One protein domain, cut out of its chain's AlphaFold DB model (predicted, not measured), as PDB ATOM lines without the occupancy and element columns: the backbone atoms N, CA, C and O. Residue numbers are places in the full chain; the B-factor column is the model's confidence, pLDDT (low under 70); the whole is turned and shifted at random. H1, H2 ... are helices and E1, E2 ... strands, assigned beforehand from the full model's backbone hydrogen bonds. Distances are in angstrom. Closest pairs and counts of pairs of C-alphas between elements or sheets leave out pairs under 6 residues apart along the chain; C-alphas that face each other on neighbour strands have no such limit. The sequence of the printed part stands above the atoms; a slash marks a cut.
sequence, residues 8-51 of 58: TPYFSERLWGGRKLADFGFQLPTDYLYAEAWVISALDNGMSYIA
ATOM      1  N   THR A   8      10.012  51.044  18.160       90.62
ATOM      2  CA  THR A   8       9.114  49.941  17.815       90.62
ATOM      3  C   THR A   8       8.278  49.572  19.043       90.62
ATOM      4  O   THR A   8       8.855  49.293  20.099       90.62
ATOM      5  N   PRO A   9       6.937  49.573  18.947       92.62
ATOM      6  CA  PRO A   9       6.085  49.144  20.045       92.62
ATOM      7  C   PRO A   9       6.141  47.624  20.227       92.62
ATOM      8  O   PRO A   9       6.182  46.872  19.254       92.62
ATOM      9  N   TYR A  10       6.054  47.173  21.475       95.00
ATOM     10  CA  TYR A  10       5.767  45.777  21.794       95.00
ATOM     11  C   TYR A  10       4.251  45.575  21.932       95.00
ATOM     12  O   TYR A  10       3.578  46.371  22.587       95.00
ATOM     13  N   PHE A  11       3.701  44.515  21.336       96.19
ATOM     14  CA  PHE A  11       2.276  44.186  21.442       96.19
ATOM     15  C   PHE A  11       2.075  42.984  22.362       96.19
ATOM     16  O   PHE A  11       2.556  41.890  22.074       96.19
ATOM     17  N   SER A  12       1.343  43.182  23.461       95.44
ATOM     18  CA  SER A  12       1.100  42.140  24.461       95.44
ATOM     19  C   SER A  12      -0.242  41.445  24.226       95.44
ATOM     20  O   SER A  12      -1.299  42.088  24.176       95.44
ATOM     21  N   GLU A  13      -0.201  40.120  24.098       96.69
ATOM     22  CA  GLU A  13      -1.386  39.263  24.044       96.69
ATOM     23  C   GLU A  13      -2.031  39.137  25.424       96.69
ATOM     24  O   GLU A  13      -1.347  38.906  26.423       96.69
ATOM     25  N   ARG A  14      -3.361  39.250  25.493       95.88
ATOM     26  CA  ARG A  14      -4.137  39.005  26.720       95.88
ATOM     27  C   ARG A  14      -5.471  38.360  26.370       95.88
ATOM     28  O   ARG A  14      -5.983  38.558  25.274       95.88
ATOM     29  N   LEU A  15      -6.090  37.685  27.341       96.62
ATOM     30  CA  LEU A  15      -7.432  37.101  27.186       96.62
ATOM     31  C   LEU A  15      -8.485  38.137  26.753       96.62
ATOM     32  O   LEU A  15      -9.402  37.821  26.006       96.62
ATOM     33  N   TRP A  16      -8.340  39.375  27.224       96.19
ATOM     34  CA  TRP A  16      -9.210  40.507  26.898       96.19
ATOM     35  C   TRP A  16      -8.713  41.319  25.689       96.19
ATOM     36  O   TRP A  16      -9.208  42.416  25.432       96.19
ATOM     37  N   GLY A  17      -7.721  40.803  24.961       97.31
ATOM     38  CA  GLY A  17      -7.173  41.425  23.765       97.31
ATOM     39  C   GLY A  17      -8.141  41.411  22.586       97.31
ATOM     40  O   GLY A  17      -9.157  40.719  22.565       97.31
ATOM     41  N   GLY A  18      -7.798  42.188  21.565       98.00
ATOM     42  CA  GLY A  18      -8.561  42.277  20.330       98.00
ATOM     43  C   GLY A  18      -7.703  42.758  19.167       98.00
ATOM     44  O   GLY A  18      -6.486  42.596  19.150       98.00
ATOM     45  N   ARG A  19      -8.352  43.368  18.173       97.81
ATOM     46  CA  ARG A  19      -7.686  43.932  16.985       97.81
ATOM     47  C   ARG A  19      -7.796  45.454  16.880       97.81
ATOM     48  O   ARG A  19      -7.229  46.039  15.969       97.81
ATOM     49  N   LYS A  20      -8.458  46.102  17.847       97.94
ATOM     50  CA  LYS A  20      -8.724  47.554  17.855       97.94
ATOM     51  C   LYS A  20      -7.467  48.424  17.902       97.94
ATOM     52  O   LYS A  20      -7.532  49.595  17.560       97.94
ATOM     53  N   LEU A  21      -6.313  47.872  18.289       97.69
ATOM     54  CA  LEU A  21      -5.037  48.587  18.178       97.69
ATOM     55  C   LEU A  21      -4.729  48.992  16.722       97.69
ATOM     56  O   LEU A  21      -4.117  50.034  16.506       97.69
ATOM     57  N   ALA A  22      -5.218  48.243  15.727       97.44
ATOM     58  CA  ALA A  22      -5.091  48.613  14.317       97.44
ATOM     59  C   ALA A  22      -5.826  49.921  13.969       97.44
ATOM     60  O   ALA A  22      -5.362  50.667  13.109       97.44
ATOM     61  N   ASP A  23      -6.908  50.253  14.682       98.00
ATOM     62  CA  ASP A  23      -7.671  51.492  14.468       98.00
ATOM     63  C   ASP A  23      -6.845  52.741  14.836       98.00
ATOM     64  O   ASP A  23      -7.108  53.835  14.342       98.00
ATOM     65  N   PHE A  24      -5.802  52.576  15.660       96.00
ATOM     66  CA  PHE A  24      -4.829  53.622  15.994       96.00
ATOM     67  C   PHE A  24      -3.667  53.714  14.989       96.00
ATOM     68  O   PHE A  24      -2.719  54.464  15.210       96.00
ATOM     69  N   GLY A  25      -3.717  52.957  13.889       95.75
ATOM     70  CA  GLY A  25      -2.684  52.943  12.853       95.75
ATOM     71  C   GLY A  25      -1.525  51.981  13.123       95.75
ATOM     72  O   GLY A  25      -0.532  52.010  12.396       95.75
ATOM     73  N   PHE A  26      -1.625  51.118  14.141       95.62
ATOM     74  CA  PHE A  26      -0.623  50.084  14.373       95.62
ATOM     75  C   PHE A  26      -0.731  48.951  13.349       95.62
ATOM     76  O   PHE A  26      -1.810  48.423  13.081       95.62
ATOM     77  N   GLN A  27       0.419  48.519  12.837       94.94
ATOM     78  CA  GLN A  27       0.539  47.280  12.076       94.94
ATOM     79  C   GLN A  27       0.780  46.131  13.055       94.94
ATOM     80  O   GLN A  27       1.871  45.988  13.603       94.94
ATOM     81  N   LEU A  28      -0.265  45.344  13.318       96.00
ATOM     82  CA  LEU A  28      -0.178  44.212  14.237       96.00
ATOM     83  C   LEU A  28       0.555  43.039  13.560       96.00
ATOM     84  O   LEU A  28       0.222  42.714  12.419       96.00
ATOM     85  N   PRO A  29       1.535  42.403  14.231       94.06
ATOM     86  CA  PRO A  29       2.497  41.514  13.573       94.06
ATOM     87  C   PRO A  29       1.938  40.132  13.210       94.06
ATOM     88  O   PRO A  29       2.470  39.476  12.320       94.06
ATOM     89  N   THR A  30       0.881  39.676  13.885       96.25
ATOM     90  CA  THR A  30       0.192  38.406  13.597       96.25
ATOM     91  C   THR A  30      -1.325  38.589  13.705       96.25
ATOM     92  O   THR A  30      -1.796  39.696  13.983       96.25
ATOM     93  N   ASP A  31      -2.096  37.511  13.532       94.88
ATOM     94  CA  ASP A  31      -3.553  37.482  13.743       94.88
ATOM     95  C   ASP A  31      -3.974  37.297  15.211       94.88
ATOM     96  O   ASP A  31      -5.166  37.204  15.511       94.88
ATOM     97  N   TYR A  32      -3.023  37.275  16.148       97.50
ATOM     98  CA  TYR A  32      -3.328  37.172  17.573       97.50
ATOM     99  C   TYR A  32      -4.078  38.403  18.105       97.50
ATOM    100  O   TYR A  32      -4.144  39.476  17.482       97.50
ATOM    101  N   LEU A  33      -4.692  38.212  19.276       97.94
ATOM    102  CA  LEU A  33      -5.493  39.219  19.958       97.94
ATOM    103  C   LEU A  33      -4.620  39.978  20.956       97.94
ATOM    104  O   LEU A  33      -4.220  39.458  21.999       97.94
ATOM    105  N   TYR A  34      -4.355  41.238  20.634       98.00
ATOM    106  CA  TYR A  34      -3.492  42.111  21.414       98.00
ATOM    107  C   TYR A  34      -4.325  43.092  22.221       98.00
ATOM    108  O   TYR A  34      -5.312  43.656  21.746       98.00
ATOM    109  N   ALA A  35      -3.925  43.278  23.465       97.56
ATOM    110  CA  ALA A  35      -4.652  44.088  24.429       97.56
ATOM    111  C   ALA A  35      -3.925  45.404  24.708       97.56
ATOM    112  O   ALA A  35      -4.555  46.445  24.889       97.56
ATOM    113  N   GLU A  36      -2.593  45.357  24.692       97.19
ATOM    114  CA  GLU A  36      -1.726  46.475  25.042       97.19
ATOM    115  C   GLU A  36      -0.693  46.702  23.932       97.19
ATOM    116  O   GLU A  36      -0.122  45.750  23.397       97.19
ATOM    117  N   ALA A  37      -0.434  47.974  23.624       96.56
ATOM    118  CA  ALA A  37       0.718  48.412  22.845       96.56
ATOM    119  C   ALA A  37       1.662  49.181  23.775       96.56
ATOM    120  O   ALA A  37       1.338  50.273  24.247       96.56
ATOM    121  N   TRP A  38       2.823  48.612  24.062       95.69
ATOM    122  CA  TRP A  38       3.858  49.242  24.869       95.69
ATOM    123  C   TRP A  38       4.783  50.022  23.939       95.69
ATOM    124  O   TRP A  38       5.736  49.485  23.376       95.69
ATOM    125  N   VAL A  39       4.440  51.293  23.716       94.06
ATOM    126  CA  VAL A  39       5.131  52.159  22.746       94.06
ATOM    127  C   VAL A  39       6.456  52.683  23.294       94.06
ATOM    128  O   VAL A  39       7.430  52.750  22.557       94.06
ATOM    129  N   ILE A  40       6.496  53.038  24.581       93.19
ATOM    130  CA  ILE A  40       7.714  53.428  25.295       93.19
ATOM    131  C   ILE A  40       7.770  52.592  26.566       93.19
ATOM    132  O   ILE A  40       6.949  52.766  27.467       93.19
ATOM    133  N   SER A  41       8.720  51.670  26.620       92.62
ATOM    134  CA  SER A  41       8.864  50.707  27.702       92.62
ATOM    135  C   SER A  41      10.329  50.345  27.910       92.62
ATOM    136  O   SER A  41      11.094  50.208  26.956       92.62
ATOM    137  N   ALA A  42      10.696  50.162  29.176       91.06
ATOM    138  CA  ALA A  42      11.999  49.657  29.606       91.06
ATOM    139  C   ALA A  42      11.868  48.330  30.379       91.06
ATOM    140  O   ALA A  42      12.746  47.980  31.158       91.06
ATOM    141  N   LEU A  43      10.749  47.618  30.209       89.88
ATOM    142  CA  LEU A  43      10.543  46.296  30.798       89.88
ATOM    143  C   LEU A  43      11.254  45.228  29.966       89.88
ATOM    144  O   LEU A  43      11.106  45.215  28.747       89.88
ATOM    145  N   ASP A  44      11.948  44.293  30.615       87.12
ATOM    146  CA  ASP A  44      12.737  43.252  29.936       87.12
ATOM    147  C   ASP A  44      11.919  42.421  28.930       87.12
ATOM    148  O   ASP A  44      12.413  42.057  27.867       87.12
ATOM    149  N   ASN A  45      10.646  42.145  29.227       85.75
ATOM    150  CA  ASN A  45       9.749  41.341  28.387       85.75
ATOM    151  C   ASN A  45       8.899  42.158  27.395       85.75
ATOM    152  O   ASN A  45       7.915  41.646  26.862       85.75
ATOM    153  N   GLY A  46       9.254  43.417  27.151       83.62
ATOM    154  CA  GLY A  46       8.551  44.282  26.208       83.62
ATOM    155  C   GLY A  46       9.255  45.621  26.056       83.62
ATOM    156  O   GLY A  46       8.616  46.671  26.146       83.62
ATOM    157  N   MET A  47      10.578  45.576  25.919       89.50
ATOM    158  CA  MET A  47      11.432  46.751  25.812       89.50
ATOM    159  C   MET A  47      11.227  47.419  24.452       89.50
ATOM    160  O   MET A  47      11.117  46.748  23.426       89.50
ATOM    161  N   SER A  48      11.166  48.748  24.441       88.31
ATOM    162  CA  SER A  48      11.092  49.522  23.205       88.31
ATOM    163  C   SER A  48      12.491  49.736  22.645       88.31
ATOM    164  O   SER A  48      13.362  50.279  23.321       88.31
ATOM    165  N   TYR A  49      12.684  49.362  21.385       85.00
ATOM    166  CA  TYR A  49      13.948  49.550  20.677       85.00
ATOM    167  C   TYR A  49      13.875  50.766  19.761       85.00
ATOM    168  O   TYR A  49      12.815  51.069  19.203       85.00
ATOM    169  N   ILE A  50      15.002  51.466  19.609       87.81
ATOM    170  CA  ILE A  50      15.121  52.604  18.696       87.81
ATOM    171  C   ILE A  50      14.965  52.094  17.261       87.81
ATOM    172  O   ILE A  50      15.706  51.231  16.810       87.81
ATOM    173  N   ALA A  51      13.997  52.655  16.544       83.56
ATOM    174  CA  ALA A  51      13.648  52.270  15.180       83.56
ATOM    175  C   ALA A  51      14.334  53.137  14.109       83.56
ATOM    176  O   ALA A  51      14.062  52.973  12.922       83.56
TER     177      ALA A  51
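Overview. This is residues 8 to 51 of the 58 residues of a protein of Spiroplasma citri (UniProt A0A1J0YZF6). A small sheet of two antiparallel strands makes the core, and its first strand, E1, is folded like a hook, so that both of its limbs lie beside the beginning of E2. The short helix H1 follows the end of the hook, residues 25 to 33 swing out in a loop from H1 back to E2, and residues 39 to 51 make a loop and tail at the other end of the longest axis. The printed part has 44 residues, with the order E1, H1, E2 along the chain; the sheet's order is E1 - E2. The class is mixed, helices and strands, although under half of the residues are in named elements. The whole is compact, with a radius of gyration of the C-alphas of 10.2 A, and rounded, spanning 24 by 21 by 15 A.

Arrangement. Start at E1, residues 10 to 18, and follow it to Leu 15, where it bends by 125 degrees. Its neighbour E2, residues 34 to 38, is antiparallel to it, with 150 degrees between their N-to-C directions. Before the bend, look at C-alphas 11 and 37, which face each other at 4.7 A, and at N 10 and O 38, within hydrogen-bond range at 3.0 A. After the bend, C-alphas 17 and 35 face each other at 3.7 A, and N 18 and O 34 are within hydrogen-bond range at 2.9 A. A tight link of 1 residue leads from E1 to H1, residues 20 to 24. The closest C-alphas of H1 and E2 are those of Leu 21 and Tyr 34, 7.4 A apart. In H1, 0 of 1 O i to N i+4 pairs are within hydrogen-bond range, and 2 of 2 O i to N i+3 pairs are.

Along the chain. Find C-alpha 10 at (5.767, 45.777, 21.794); from there E1 runs through residues 10 to 18, 14.8 A from first to last C-alpha. H1 begins at C-alpha 20, at (-8.724, 47.554, 17.855), and its residues 20 to 24 measure 7.4 A from first to last C-alpha. E2, residues 34 to 38, is 10.8 A long by the same measure and ends at C-alpha 38, at (3.858, 49.242, 24.869).

Size, cuts and confidence. Look for the two C-alphas farthest apart at Leu 15 and Ile 50, 28.7 A. The C-alphas of Thr 8 and Ala 51, the first and last printed, are 5.7 A apart. The printed part has no cut. The link from H1 to E2, 9 residues, is short, and no link between the named elements is long. Residues 39 to 51 form a stretch of 13 residues with no named element, and their C-alphas lie 7 to 15 A from the mean of the C-alphas. The mean pLDDT of the printed part is 94.0, and no printed residue is under 70.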